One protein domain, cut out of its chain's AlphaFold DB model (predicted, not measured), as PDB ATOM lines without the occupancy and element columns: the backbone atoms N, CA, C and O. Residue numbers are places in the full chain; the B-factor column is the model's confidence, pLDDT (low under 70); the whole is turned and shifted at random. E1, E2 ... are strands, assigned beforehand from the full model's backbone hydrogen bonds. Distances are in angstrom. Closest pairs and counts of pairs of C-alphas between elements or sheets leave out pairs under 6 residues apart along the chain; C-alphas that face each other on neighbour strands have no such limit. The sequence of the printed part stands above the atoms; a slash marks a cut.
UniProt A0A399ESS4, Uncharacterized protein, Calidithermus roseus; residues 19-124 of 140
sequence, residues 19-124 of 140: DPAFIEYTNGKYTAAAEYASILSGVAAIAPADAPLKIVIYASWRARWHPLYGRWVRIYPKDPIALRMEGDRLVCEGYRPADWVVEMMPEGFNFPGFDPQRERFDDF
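AT A GLANCE: This is residues 19 to 124 of the 140 residues of an uncharacterized protein of Calidithermus roseus (UniProt A0A399ESS4). With little regular structure, the domain is one twisted sheet of five strands, with the small hairpin of E5 and E6 beyond one end and two long unnamed stretches. The sheet's order is E2 E1 E3 E4 E7, antiparallel. The 106 printed residues, class all strand, hold seven named strands, E1 to E7, with 41 residues. The whole is only just compact, close to loose, with radius of gyration of the C-alphas 15.3 A and spans of 49 by 28 by 26 A.

IN THESE COORDINATES: E3 is residues 55 to 61, 19.6 A long; E1 20 to 26, 18.9 A, from C-alpha 20 at (320.727, 361.721, 228.506); E2 29 to 34; E4 72 to 77; E5 82 to 86; E6 89 to 93; E7 100 to 104, ending at C-alpha 104 (325.537, 374.429, 223.036).

HOW THE PARTS SIT: Within hydrogen-bond range are N 23 and O 58 (E1, E3), 2.8 A; N 24 and O 31 (E1, E2), 2.8 A; N 57 and O 75 (E3, E4), 2.8 A; N 74 and O 103 (E4, E7), 2.8 A; N 84 and O 91 (E5, E6), 3.0 A. E3 and E5 are apart.

THE WHOLE: The printed part has no cut. The link E2 to E3, 20 residues, is long. Residues 34 to 50 and 116 to 124 are among the 29 under pLDDT 70.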
ATOM      1  N   ASP A  19     323.204 359.351 231.329       69.19
ATOM      2  CA  ASP A  19     321.725 359.364 231.380       69.19
ATOM      3  C   ASP A  19     321.210 360.613 230.638       69.19
ATOM      4  O   ASP A  19     320.978 361.660 231.259       69.19
ATOM      5  N   PRO A  20     321.214 360.611 229.295       71.62
ATOM      6  CA  PRO A  20     320.727 361.721 228.506       71.62
ATOM      7  C   PRO A  20     319.219 361.639 228.266       71.62
ATOM      8  O   PRO A  20     318.587 360.583 228.257       71.62
ATOM      9  N   ALA A  21     318.654 362.797 227.977       74.75
ATOM     10  CA  ALA A  21     317.281 362.914 227.558       74.75
ATOM     11  C   ALA A  21     317.176 363.754 226.288       74.75
ATOM     12  O   ALA A  21     317.853 364.783 226.167       74.75
ATOM     13  N   PHE A  22     316.338 363.312 225.351       79.62
ATOM     14  CA  PHE A  22     316.260 363.886 224.012       79.62
ATOM     15  C   PHE A  22     314.851 364.319 223.664       79.62
ATOM     16  O   PHE A  22     313.869 363.671 224.023       79.62
ATOM     17  N   ILE A  23     314.784 365.407 222.907       79.38
ATOM     18  CA  ILE A  23     313.613 365.817 222.147       79.38
ATOM     19  C   ILE A  23     314.068 365.926 220.702       79.38
ATOM     20  O   ILE A  23     314.888 366.774 220.350       79.38
ATOM     21  N   GLU A  24     313.543 365.052 219.869       80.38
ATOM     22  CA  GLU A  24     313.775 365.034 218.439       80.38
ATOM     23  C   GLU A  24     312.595 365.699 217.731       80.38
ATOM     24  O   GLU A  24     311.428 365.479 218.064       80.38
ATOM     25  N   TYR A  25     312.918 366.517 216.735       78.00
ATOM     26  CA  TYR A  25     311.982 367.096 215.793       78.00
ATOM     27  C   TYR A  25     312.332 366.653 214.376       78.00
ATOM     28  O   TYR A  25     313.388 367.002 213.845       78.00
ATOM     29  N   THR A  26     311.399 365.943 213.749       78.38
ATOM     30  CA  THR A  26     311.557 365.359 212.421       78.38
ATOM     31  C   THR A  26     310.362 365.738 211.553       78.38
ATOM     32  O   THR A  26     309.241 365.287 211.792       78.38
ATOM     33  N   ASN A  27     310.579 366.590 210.540       75.06
ATOM     34  CA  ASN A  27     309.559 367.024 209.565       75.06
ATOM     35  C   ASN A  27     308.182 367.387 210.173       75.06
ATOM     36  O   ASN A  27     307.135 367.029 209.629       75.06
ATOM     37  N   GLY A  28     308.153 368.096 211.305       69.38
ATOM     38  CA  GLY A  28     306.894 368.504 211.946       69.38
ATOM     39  C   GLY A  28     306.349 367.532 212.992       69.38
ATOM     40  O   GLY A  28     305.280 367.787 213.542       69.38
ATOM     41  N   LYS A  29     307.050 366.432 213.271       69.94
ATOM     42  CA  LYS A  29     306.716 365.484 214.338       69.94
ATOM     43  C   LYS A  29     307.764 365.530 215.430       69.94
ATOM     44  O   LYS A  29     308.940 365.737 215.147       69.94
ATOM     45  N   TYR A  30     307.314 365.291 216.651       73.19
ATOM     46  CA  TYR A  30     308.183 365.179 217.801       73.19
ATOM     47  C   TYR A  30     308.219 363.768 218.349       73.19
ATOM     48  O   TYR A  30     307.205 363.067 218.356       73.19
ATOM     49  N   THR A  31     309.383 363.413 218.863       71.81
ATOM     50  CA  THR A  31     309.616 362.236 219.688       71.81
ATOM     51  C   THR A  31     310.478 362.662 220.868       71.81
ATOM     52  O   THR A  31     311.425 363.430 220.718       71.81
ATOM     53  N   ALA A  32     310.120 362.215 222.067       73.00
ATOM     54  CA  ALA A  32     310.908 362.439 223.270       73.00
ATOM     55  C   ALA A  32     311.192 361.091 223.926       73.00
ATOM     56  O   ALA A  32     310.323 360.221 223.942       73.00
ATOM     57  N   ALA A  33     312.419 360.922 224.410       70.75
ATOM     58  CA  ALA A  33     312.857 359.703 225.076       70.75
ATOM     59  C   ALA A  33     313.949 360.024 226.101       70.75
ATOM     60  O   ALA A  33     314.854 360.827 225.839       70.75
ATOM     61  N   ALA A  34     313.861 359.393 227.267       68.19
ATOM     62  CA  ALA A  34     314.967 359.219 228.192       68.19
ATOM     63  C   ALA A  34     315.605 357.853 227.942       68.19
ATOM     64  O   ALA A  34     314.919 356.838 227.847       68.19
ATOM     65  N   GLU A  35     316.928 357.823 227.862       64.81
ATOM     66  CA  GLU A  35     317.667 356.593 227.604       64.81
ATOM     67  C   GLU A  35     318.749 356.444 228.665       64.81
ATOM     68  O   GLU A  35     319.591 357.316 228.838       64.81
ATOM     69  N   TYR A  36     318.742 355.322 229.380       59.38
ATOM     70  CA  TYR A  36     319.673 355.060 230.488       59.38
ATOM     71  C   TYR A  36     320.975 354.381 230.025       59.38
ATOM     72  O   TYR A  36     321.683 353.757 230.820       59.38
ATOM     73  N   ALA A  37     321.266 354.423 228.726       57.00
ATOM     74  CA  ALA A  37     322.321 353.642 228.101       57.00
ATOM     75  C   ALA A  37     323.639 354.419 227.999       57.00
ATOM     76  O   ALA A  37     323.665 355.605 227.696       57.00
ATOM     77  N   SER A  38     324.770 353.718 228.139       55.38
ATOM     78  CA  SER A  38     326.099 354.286 227.870       55.38
ATOM     79  C   SER A  38     326.317 354.654 226.397       55.38
ATOM     80  O   SER A  38     327.312 355.298 226.095       55.38
ATOM     81  N   ILE A  39     325.421 354.237 225.492       56.47
ATOM     82  CA  ILE A  39     325.416 354.523 224.051       56.47
ATOM     83  C   ILE A  39     323.962 354.780 223.633       56.47
ATOM     84  O   ILE A  39     323.095 353.964 223.941       56.47
ATOM     85  N   LEU A  40     323.693 355.876 222.914       53.25
ATOM     86  CA  LEU A  40     322.345 356.231 222.459       53.25
ATOM     87  C   LEU A  40     322.067 355.870 220.993       53.25
ATOM     88  O   LEU A  40     322.141 356.719 220.106       53.25
ATOM     89  N   SER A  41     321.580 354.667 220.720       49.81
ATOM     90  CA  SER A  41     321.009 354.387 219.399       49.81
ATOM     91  C   SER A  41     319.517 354.735 219.353       49.81
ATOM     92  O   SER A  41     318.671 353.878 219.596       49.81
ATOM     93  N   GLY A  42     319.179 355.977 219.005       52.66
ATOM     94  CA  GLY A  42     317.856 356.269 218.443       52.66
ATOM     95  C   GLY A  42     317.782 355.684 217.033       52.66
ATOM     96  O   GLY A  42     318.768 355.752 216.311       52.66
ATOM     97  N   VAL A  43     316.668 355.059 216.650       52.78
ATOM     98  CA  VAL A  43     316.462 354.511 215.299       52.78
ATOM     99  C   VAL A  43     315.063 354.904 214.838       52.78
ATOM    100  O   VAL A  43     314.076 354.271 215.206       52.78
ATOM    101  N   ALA A  44     314.965 355.952 214.022       57.47
ATOM    102  CA  ALA A  44     313.712 356.353 213.390       57.47
ATOM    103  C   ALA A  44     313.728 355.939 211.917       57.47
ATOM    104  O   ALA A  44     314.589 356.379 211.163       57.47
ATOM    105  N   ALA A  45     312.771 355.106 211.500       55.62
ATOM    106  CA  ALA A  45     312.568 354.800 210.090       55.62
ATOM    107  C   ALA A  45     311.781 355.942 209.439       55.62
ATOM    108  O   ALA A  45     310.603 356.149 209.741       55.62
ATOM    109  N   ILE A  46     312.426 356.675 208.535       64.06
ATOM    110  CA  ILE A  46     311.791 357.795 207.841       64.06
ATOM    111  C   ILE A  46     311.564 357.409 206.385       64.06
ATOM    112  O   ILE A  46     312.515 357.160 205.642       64.06
ATOM    113  N   ALA A  47     310.290 357.339 205.991       61.06
ATOM    114  CA  ALA A  47     309.919 357.143 204.598       61.06
ATOM    115  C   ALA A  47     310.351 358.371 203.775       61.06
ATOM    116  O   ALA A  47     310.186 359.498 204.256       61.06
ATOM    117  N   PRO A  48     310.873 358.185 202.550       62.19
ATOM    118  CA  PRO A  48     311.135 359.299 201.652       62.19
ATOM    119  C   PRO A  48     309.854 360.108 201.446       62.19
ATOM    120  O   PRO A  48     308.820 359.570 201.050       62.19
ATOM    121  N   ALA A  49     309.929 361.397 201.755       59.62
ATOM    122  CA  ALA A  49     308.913 362.376 201.404       59.62
ATOM    123  C   ALA A  49     309.360 363.121 200.139       59.62
ATOM    124  O   ALA A  49     310.551 363.159 199.837       59.62
ATOM    125  N   ASP A  50     308.438 363.800 199.454       61.31
ATOM    126  CA  ASP A  50     308.754 364.695 198.324       61.31
ATOM    127  C   ASP A  50     309.560 365.951 198.739       61.31
ATOM    128  O   ASP A  50     309.752 366.873 197.948       61.31
ATOM    129  N   ALA A  51     310.011 366.021 199.994       73.12
ATOM    130  CA  ALA A  51     310.729 367.142 200.576       73.12
ATOM    131  C   ALA A  51     311.977 366.660 201.337       73.12
ATOM    132  O   ALA A  51     311.975 365.549 201.880       73.12
ATOM    133  N   PRO A  52     313.022 367.506 201.437       82.38
ATOM    134  CA  PRO A  52     314.183 367.222 202.268       82.38
ATOM    135  C   PRO A  52     313.795 366.907 203.711       82.38
ATOM    136  O   PRO A  52     312.861 367.481 204.277       82.38
ATOM    137  N   LEU A  53     314.556 366.011 204.316       82.12
ATOM    138  CA  LEU A  53     314.391 365.611 205.693       82.12
ATOM    139  C   LEU A  53     315.043 366.631 206.629       82.12
ATOM    140  O   LEU A  53     316.264 366.776 206.677       82.12
ATOM    141  N   LYS A  54     314.200 367.320 207.399       84.19
ATOM    142  CA  LYS A  54     314.602 368.188 208.504       84.19
ATOM    143  C   LYS A  54     314.639 367.374 209.790       84.19
ATOM    144  O   LYS A  54     313.605 366.837 210.190       84.19
ATOM    145  N   ILE A  55     315.811 367.322 210.417       84.38
ATOM    146  CA  ILE A  55     316.041 366.692 211.721       84.38
ATOM    147  C   ILE A  55     316.697 367.719 212.635       84.38
ATOM    148  O   ILE A  55     317.701 368.329 212.269       84.38
ATOM    149  N   VAL A  56     316.153 367.874 213.835       87.12
ATOM    150  CA  VAL A  56     316.759 368.664 214.907       87.12
ATOM    151  C   VAL A  56     316.621 367.882 216.202       87.12
ATOM    152  O   VAL A  56     315.517 367.511 216.586       87.12
ATOM    153  N   ILE A  57     317.732 367.645 216.887       85.25
ATOM    154  CA  ILE A  57     317.763 366.918 218.154       85.25
ATOM    155  C   ILE A  57     318.200 367.889 219.241       85.25
ATOM    156  O   ILE A  57     319.257 368.512 219.142       85.25
ATOM    157  N   TYR A  58     317.404 367.995 220.295       85.56
ATOM    158  CA  TYR A  58     317.781 368.655 221.535       85.56
ATOM    159  C   TYR A  58     318.129 367.590 222.559       85.56
ATOM    160  O   TYR A  58     317.290 366.755 222.879       85.56
ATOM    161  N   ALA A  59     319.350 367.627 223.078       83.31
ATOM    162  CA  ALA A  59     319.851 366.678 224.064       83.31
ATOM    163  C   ALA A  59     320.201 367.397 225.367       83.31
ATOM    164  O   ALA A  59     320.832 368.457 225.340       83.31
ATOM    165  N   SER A  60     319.842 366.811 226.507       82.44
ATOM    166  CA  SER A  60     320.299 367.260 227.821       82.44
ATOM    167  C   SER A  60     320.793 366.097 228.667       82.44
ATOM    168  O   SER A  60     320.117 365.081 228.804       82.44
ATOM    169  N   TRP A  61     321.969 366.260 229.270       80.25
ATOM    170  CA  TRP A  61     322.600 365.240 230.103       80.25
ATOM    171  C   TRP A  61     322.158 365.364 231.563       80.25
ATOM    172  O   TRP A  61     322.266 366.438 232.162       80.25
ATOM    173  N   ARG A  62     321.715 364.259 232.173       75.38
ATOM    174  CA  ARG A  62     321.294 364.192 233.589       75.38
ATOM    175  C   ARG A  62     322.322 363.536 234.506       75.38
ATOM    176  O   ARG A  62     322.239 363.654 235.728       75.38
ATOM    177  N   ALA A  63     323.354 362.929 233.941       76.69
ATOM    178  CA  ALA A  63     324.491 362.442 234.700       76.69
ATOM    179  C   ALA A  63     325.341 363.608 235.241       76.69
ATOM    180  O   ALA A  63     325.980 364.315 234.467       76.69
ATOM    181  N   ARG A  64     325.400 363.790 236.572       82.50
ATOM    182  CA  ARG A  64     326.161 364.882 237.233       82.50
ATOM    183  C   ARG A  64     327.654 364.908 236.907       82.50
ATOM    184  O   ARG A  64     328.276 365.956 237.018       82.50
ATOM    185  N   TRP A  65     328.227 363.757 236.569       82.12
ATOM    186  CA  TRP A  65     329.637 363.635 236.197       82.12
ATOM    187  C   TRP A  65     329.912 364.108 234.765       82.12
ATOM    188  O   TRP A  65     331.067 364.344 234.419       82.12
ATOM    189  N   HIS A  66     328.878 364.240 233.929       81.75
ATOM    190  CA  HIS A  66     329.055 364.605 232.534       81.75
ATOM    191  C   HIS A  66     329.357 366.109 232.405       81.75
ATOM    192  O   HIS A  66     328.656 366.921 233.016       81.75
ATOM    193  N   PRO A  67     330.330 366.527 231.572       80.69
ATOM    194  CA  PRO A  67     330.667 367.946 231.387       80.69
ATOM    195  C   PRO A  67     329.494 368.824 230.922       80.69
ATOM    196  O   PRO A  67     329.485 370.031 231.149       80.69
ATOM    197  N   LEU A  68     328.497 368.214 230.275       79.69
ATOM    198  CA  LEU A  68     327.278 368.874 229.793       79.69
ATOM    199  C   LEU A  68     326.081 368.722 230.746       79.69
ATOM    200  O   LEU A  68     324.948 368.957 230.332       79.69
ATOM    201  N   TYR A  69     326.297 368.309 231.998       83.06
ATOM    202  CA  TYR A  69     325.218 368.113 232.966       83.06
ATOM    203  C   TYR A  69     324.306 369.343 233.073       83.06
ATOM    204  O   TYR A  69     324.768 370.466 233.284       83.06
ATOM    205  N   GLY A  70     322.998 369.120 232.922       78.31
ATOM    206  CA  GLY A  70     321.971 370.160 232.991       78.31
ATOM    207  C   GLY A  70     322.006 371.176 231.845       78.31
ATOM    208  O   GLY A  70     321.169 372.075 231.820       78.31
ATOM    209  N   ARG A  71     322.941 371.046 230.896       84.50
ATOM    210  CA  ARG A  71     322.995 371.870 229.687       84.50
ATOM    211  C   ARG A  71     322.198 371.211 228.573       84.50
ATOM    212  O   ARG A  71     322.046 369.989 228.537       84.50
ATOM    213  N   TRP A  72     321.700 372.044 227.671       86.44
ATOM    214  CA  TRP A  72     321.074 371.607 226.433       86.44
ATOM    215  C   TRP A  72     322.032 371.798 225.265       86.44
ATOM    216  O   TRP A  72     322.757 372.791 225.188       86.44
ATOM    217  N   VAL A  73     321.999 370.850 224.341       87.44
ATOM    218  CA  VAL A  73     322.723 370.883 223.073       87.44
ATOM    219  C   VAL A  73     321.721 370.696 221.948       87.44
ATOM    220  O   VAL A  73     320.789 369.906 222.084       87.44
ATOM    221  N   ARG A  74     321.923 371.410 220.843       90.06
ATOM    222  CA  ARG A  74     321.187 371.235 219.593       90.06
ATOM    223  C   ARG A  74     322.086 370.560 218.562       90.06
ATOM    224  O   ARG A  74     323.215 370.995 218.347       90.06
ATOM    225  N   ILE A  75     321.578 369.504 217.935       87.62
ATOM    226  CA  ILE A  75     322.285 368.679 216.954       87.62
ATOM    227  C   ILE A  75     321.435 368.600 215.688       87.62
ATOM    228  O   ILE A  75     320.252 368.270 215.760       87.62
ATOM    229  N   TYR A  76     322.009 368.938 214.537       87.88
ATOM    230  CA  TYR A  76     321.278 369.015 213.268       87.88
ATOM    231  C   TYR A  76     322.246 368.979 212.075       87.88
ATOM    232  O   TYR A  76     323.396 369.397 212.224       87.88
ATOM    233  N   PRO A  77     321.838 368.501 210.889       88.38
ATOM    234  CA  PRO A  77     322.643 368.645 209.680       88.38
ATOM    235  C   PRO A  77     322.669 370.121 209.238       88.38
ATOM    236  O   PRO A  77     321.694 370.838 209.422       88.38
ATOM    237  N   LYS A  78     323.770 370.612 208.655       89.56
ATOM    238  CA  LYS A  78     323.922 372.010 208.187       89.56
ATOM    239  C   LYS A  78     322.793 372.415 207.242       89.56
ATOM    240  O   LYS A  78     322.236 373.506 207.382       89.56
ATOM    241  N   ASP A  79     322.461 371.494 206.343       89.25
ATOM    242  CA  ASP A  79     321.368 371.572 205.386       89.25
ATOM    243  C   ASP A  79     320.439 370.363 205.583       89.25
ATOM    244  O   ASP A  79     320.917 369.289 205.958       89.25
ATOM    245  N   PRO A  80     319.121 370.492 205.343       87.19
ATOM    246  CA  PRO A  80     318.211 369.349 205.370       87.19
ATOM    247  C   PRO A  80     318.680 368.210 204.453       87.19
ATOM    248  O   PRO A  80     319.114 368.450 203.327       87.19
ATOM    249  N   ILE A  81     318.550 366.963 204.914       86.25
ATOM    250  CA  ILE A  81     319.023 365.781 204.183       86.25
ATOM    251  C   ILE A  81     318.149 365.589 202.945       86.25
ATOM    252  O   ILE A  81     316.946 365.340 203.050       86.25
ATOM    253  N   ALA A  82     318.739 365.682 201.756       86.38
ATOM    254  CA  ALA A  82     318.000 365.428 200.528       86.38
ATOM    255  C   ALA A  82     317.727 363.924 200.405       86.38
ATOM    256  O   ALA A  82     318.650 363.112 200.483       86.38
ATOM    257  N   LEU A  83     316.457 363.565 200.211       82.75
ATOM    258  CA  LEU A  83     316.004 362.193 200.013       82.75
ATOM    259  C   LEU A  83     315.449 362.058 198.600       82.75
ATOM    260  O   LEU A  83     314.586 362.832 198.193       82.75
ATOM    261  N   ARG A  84     315.928 361.068 197.847       81.00
ATOM    262  CA  ARG A  84     315.407 360.772 196.509       81.00
ATOM    263  C   ARG A  84     315.452 359.285 196.211       81.00
ATOM    264  O   ARG A  84     316.355 358.580 196.652       81.00
ATOM    265  N   MET A  85     314.491 358.825 195.426       81.38
ATOM    266  CA  MET A  85     314.464 357.453 194.935       81.38
ATOM    267  C   MET A  85     315.210 357.353 193.600       81.38
ATOM    268  O   MET A  85     314.932 358.103 192.668       81.38
ATOM    269  N   GLU A  86     316.140 356.406 193.497       84.38
ATOM    270  CA  GLU A  86     316.734 355.949 192.239       84.38
ATOM    271  C   GLU A  86     316.330 354.491 192.014       84.38
ATOM    272  O   GLU A  86     316.935 353.575 192.571       84.38
ATOM    273  N   GLY A  87     315.277 354.269 191.226       83.12
ATOM    274  CA  GLY A  87     314.680 352.940 191.095       83.12
ATOM    275  C   GLY A  87     314.102 352.473 192.432       83.12
ATOM    276  O   GLY A  87     313.202 353.109 192.976       83.12
ATOM    277  N   ASP A  88     314.624 351.372 192.963       80.25
ATOM    278  CA  ASP A  88     314.261 350.801 194.264       80.25
ATOM    279  C   ASP A  88     315.192 351.239 195.411       80.25
ATOM    280  O   ASP A  88     315.002 350.827 196.558       80.25
ATOM    281  N   ARG A  89     316.173 352.104 195.129       77.62
ATOM    282  CA  ARG A  89     317.146 352.590 196.108       77.62
ATOM    283  C   ARG A  89     316.777 353.972 196.636       77.62
ATOM    284  O   ARG A  89     316.561 354.897 195.858       77.62
ATOM    285  N   LEU A  90     316.824 354.139 197.957       78.25
ATOM    286  CA  LEU A  90     316.857 355.461 198.583       78.25
ATOM    287  C   LEU A  90     318.280 356.021 198.535       78.25
ATOM    288  O   LEU A  90     319.216 355.409 199.049       78.25
ATOM    289  N   VAL A  91     318.435 357.195 197.935       83.62
ATOM    290  CA  VAL A  91     319.671 357.976 197.950       83.62
ATOM    291  C   VAL A  91     319.492 359.149 198.900       83.62
ATOM    292  O   VAL A  91     318.505 359.879 198.817       83.62
ATOM    293  N   CYS A  92     320.461 359.305 199.801       83.38
ATOM    294  CA  CYS A  92     320.514 360.384 200.779       83.38
ATOM    295  C   CYS A  92     321.749 361.249 200.512       83.38
ATOM    296  O   CYS A  92     322.834 360.713 200.276       83.38
ATOM    297  N   GLU A  93     321.615 362.568 200.601       86.50
ATOM    298  CA  GLU A  93     322.728 363.522 200.515       86.50
ATOM    299  C   GLU A  93     322.706 364.445 201.744       86.50
ATOM    300  O   GLU A  93     321.635 364.761 202.258       86.50
ATOM    301  N   GLY A  94     323.881 364.834 202.252       80.88
ATOM    302  CA  GLY A  94     324.004 365.661 203.467       80.88
ATOM    303  C   GLY A  94     323.888 364.903 204.798       80.88
ATOM    304  O   GLY A  94     323.631 365.510 205.830       80.88
ATOM    305  N   TYR A  95     324.056 363.575 204.797       79.62
ATOM    306  CA  TYR A  95     323.951 362.739 206.004       79.62
ATOM    307  C   TYR A  95     325.294 362.479 206.710       79.62
ATOM    308  O   TYR A  95     325.311 361.847 207.769       79.62
ATOM    309  N   ARG A  96     326.434 362.884 206.127       84.12
ATOM    310  CA  ARG A  96     327.757 362.494 206.646       84.12
ATOM    311  C   ARG A  96     328.025 363.213 207.964       84.12
ATOM    312  O   ARG A  96     327.675 364.380 208.058       84.12
ATOM    313  N   PRO A  97     328.750 362.618 208.930       79.88
ATOM    314  CA  PRO A  97     329.037 363.270 210.213       79.88
ATOM    315  C   PRO A  97     329.614 364.695 210.110       79.88
ATOM    316  O   PRO A  97     329.272 365.553 210.912       79.88
ATOM    317  N   ALA A  98     330.439 364.983 209.094       84.94
ATOM    318  CA  ALA A  98     331.005 366.320 208.853       84.94
ATOM    319  C   ALA A  98     329.971 367.389 208.429       84.94
ATOM    320  O   ALA A  98     330.241 368.598 208.489       84.94
ATOM    321  N   ASP A  99     328.796 366.943 207.991       87.12
ATOM    322  CA  ASP A  99     327.661 367.781 207.631       87.12
ATOM    323  C   ASP A  99     326.799 368.101 208.857       87.12
ATOM    324  O   ASP A  99     325.922 368.946 208.755       87.12
ATOM    325  N   TRP A 100     327.058 367.498 210.023       87.56
ATOM    326  CA  TRP A 100     326.323 367.778 211.255       87.56
ATOM    327  C   TRP A 100     326.959 368.903 212.068       87.56
ATOM    328  O   TRP A 100     328.175 369.095 212.107       87.56
ATOM    329  N   VAL A 101     326.091 369.652 212.730       89.81
ATOM    330  CA  VAL A 101     326.403 370.732 213.653       89.81
ATOM    331  C   VAL A 101     325.985 370.297 215.049       89.81
ATOM    332  O   VAL A 101     324.914 369.722 215.237       89.81
ATOM    333  N   VAL A 102     326.841 370.592 216.025       88.00
ATOM    334  CA  VAL A 102     326.590 370.389 217.453       88.00
ATOM    335  C   VAL A 102     326.817 371.726 218.149       88.00
ATOM    336  O   VAL A 102     327.936 372.233 218.173       88.00
ATOM    337  N   GLU A 103     325.756 372.305 218.704       91.06
ATOM    338  CA  GLU A 103     325.769 373.630 219.326       91.06
ATOM    339  C   GLU A 103     325.296 373.564 220.773       91.06
ATOM    340  O   GLU A 103     324.245 372.997 221.072       91.06
ATOM    341  N   MET A 104     326.038 374.196 221.683       89.38
ATOM    342  CA  MET A 104     325.537 374.429 223.036       89.38
ATOM    343  C   MET A 104     324.430 375.481 222.996       89.38
ATOM    344  O   MET A 104     324.619 376.569 222.451       89.38
ATOM    345  N   MET A 105     323.296 375.172 223.617       90.38
ATOM    346  CA  MET A 105     322.244 376.159 223.836       90.38
ATOM    347  C   MET A 105     322.693 377.187 224.889       90.38
ATOM    348  O   MET A 105     323.571 376.883 225.706       90.38
ATOM    349  N   PRO A 106     322.097 378.397 224.903       89.19
ATOM    350  CA  PRO A 106     322.395 379.406 225.915       89.19
ATOM    351  C   PRO A 106     322.261 378.867 227.343       89.19
ATOM    352  O   PRO A 106     321.420 378.012 227.629       89.19
ATOM    353  N   GLU A 107     323.072 379.392 228.260       85.38
ATOM    354  CA  GLU A 107     322.963 379.039 229.673       85.38
ATOM    355  C   GLU A 107     321.561 379.376 230.209       85.38
ATOM    356  O   GLU A 107     320.999 380.426 229.903       85.38
ATOM    357  N   GLY A 108     320.975 378.454 230.976       82.56
ATOM    358  CA  GLY A 108     319.604 378.579 231.478       82.56
ATOM    359  C   GLY A 108     318.508 378.255 230.457       82.56
ATOM    360  O   GLY A 108     317.334 378.273 230.827       82.56
ATOM    361  N   PHE A 109     318.852 377.922 229.205       87.19
ATOM    362  CA  PHE A 109     317.874 377.408 228.247       87.19
ATOM    363  C   PHE A 109     317.193 376.150 228.792       87.19
ATOM    364  O   PHE A 109     317.839 375.258 229.345       87.19
ATOM    365  N   ASN A 110     315.887 376.060 228.564       81.69
ATOM    366  CA  ASN A 110     315.119 374.843 228.732       81.69
ATOM    367  C   ASN A 110     314.130 374.711 227.573       81.69
ATOM    368  O   ASN A 110     313.690 375.722 227.017       81.69
ATOM    369  N   PHE A 111     313.784 373.478 227.207       80.00
ATOM    370  CA  PHE A 111     312.859 373.266 226.103       80.00
ATOM    371  C   PHE A 111     311.463 373.804 226.473       80.00
ATOM    372  O   PHE A 111     310.962 373.491 227.556       80.00
ATOM    373  N   PRO A 112     310.821 374.631 225.626       77.69
ATOM    374  CA  PRO A 112     309.529 375.220 225.951       77.69
ATOM    375  C   PRO A 112     308.472 374.171 226.284       77.69
ATOM    376  O   PRO A 112     308.261 373.215 225.540       77.69
ATOM    377  N   GLY A 113     307.789 374.382 227.406       73.31
ATOM    378  CA  GLY A 113     306.759 373.478 227.907       73.31
ATOM    379  C   GLY A 113     307.293 372.282 228.689       73.31
ATOM    380  O   GLY A 113     306.491 371.667 229.373       73.31
ATOM    381  N   PHE A 114     308.597 371.994 228.642       75.81
ATOM    382  CA  PHE A 114     309.193 370.886 229.379       75.81
ATOM    383  C   PHE A 114     309.604 371.319 230.792       75.81
ATOM    384  O   PHE A 114     310.488 372.164 230.952       75.81
ATOM    385  N   ASP A 115     309.003 370.739 231.828       73.94
ATOM    386  CA  ASP A 115     309.401 370.943 233.224       73.94
ATOM    387  C   ASP A 115     310.239 369.753 233.732       73.94
ATOM    388  O   ASP A 115     309.681 368.720 234.111       73.94
ATOM    389  N   PRO A 116     311.575 369.891 233.839       68.06
ATOM    390  CA  PRO A 116     312.449 368.800 234.263       68.06
ATOM    391  C   PRO A 116     312.219 368.331 235.707       68.06
ATOM    392  O   PRO A 116     312.760 367.297 236.090       68.06
ATOM    393  N   GLN A 117     311.492 369.092 236.533       67.44
ATOM    394  CA  GLN A 117     311.175 368.704 237.910       67.44
ATOM    395  C   GLN A 117     309.854 367.941 238.026       67.44
ATOM    396  O   GLN A 117     309.614 367.297 239.048       67.44
ATOM    397  N   ARG A 118     308.982 368.036 237.018       65.19
ATOM    398  CA  ARG A 118     307.617 367.489 237.063       65.19
ATOM    399  C   ARG A 118     307.345 366.447 235.994       65.19
ATOM    400  O   ARG A 118     306.474 365.604 236.197       65.19
ATOM    401  N   GLU A 119     308.066 366.498 234.885       66.94
ATOM    402  CA  GLU A 119     307.809 365.675 233.714       66.94
ATOM    403  C   GLU A 119     308.949 364.685 233.490       66.94
ATOM    404  O   GLU A 119     310.134 365.012 233.596       66.94
ATOM    405  N   ARG A 120     308.579 363.448 233.155       67.88
ATOM    406  CA  ARG A 120     309.503 362.505 232.528       67.88
ATOM    407  C   ARG A 120     309.539 362.810 231.038       67.88
ATOM    408  O   ARG A 120     308.510 363.143 230.463       67.88
ATOM    409  N   PHE A 121     310.705 362.680 230.412       67.25
ATOM    410  CA  PHE A 121     310.831 362.904 228.968       67.25
ATOM    411  C   PHE A 121     309.943 361.962 228.156       67.25
ATOM    412  O   PHE A 121     309.339 362.405 227.187       67.25
ATOM    413  N   ASP A 122     309.796 360.715 228.604       64.88
ATOM    414  CA  ASP A 122     308.928 359.718 227.963       64.88
ATOM    415  C   ASP A 122     307.436 360.098 228.029       64.88
ATOM    416  O   ASP A 122     306.645 359.682 227.187       64.88
ATOM    417  N   ASP A 123     307.057 360.920 229.015       62.75
ATOM    418  CA  ASP A 123     305.683 361.372 229.267       62.75
ATOM    419  C   ASP A 123     305.437 362.815 228.778       62.75
ATOM    420  O   ASP A 123     304.336 363.358 228.934       62.75
ATOM    421  N   PHE A 124     306.457 363.465 228.205       62.16
ATOM    422  CA  PHE A 124     306.384 364.863 227.802       62.16
ATOM    423  C   PHE A 124     305.410 365.042 226.631       62.16
ATOM    424  O   PHE A 124     305.587 364.492 225.543       62.16
TER     425      PHE A 124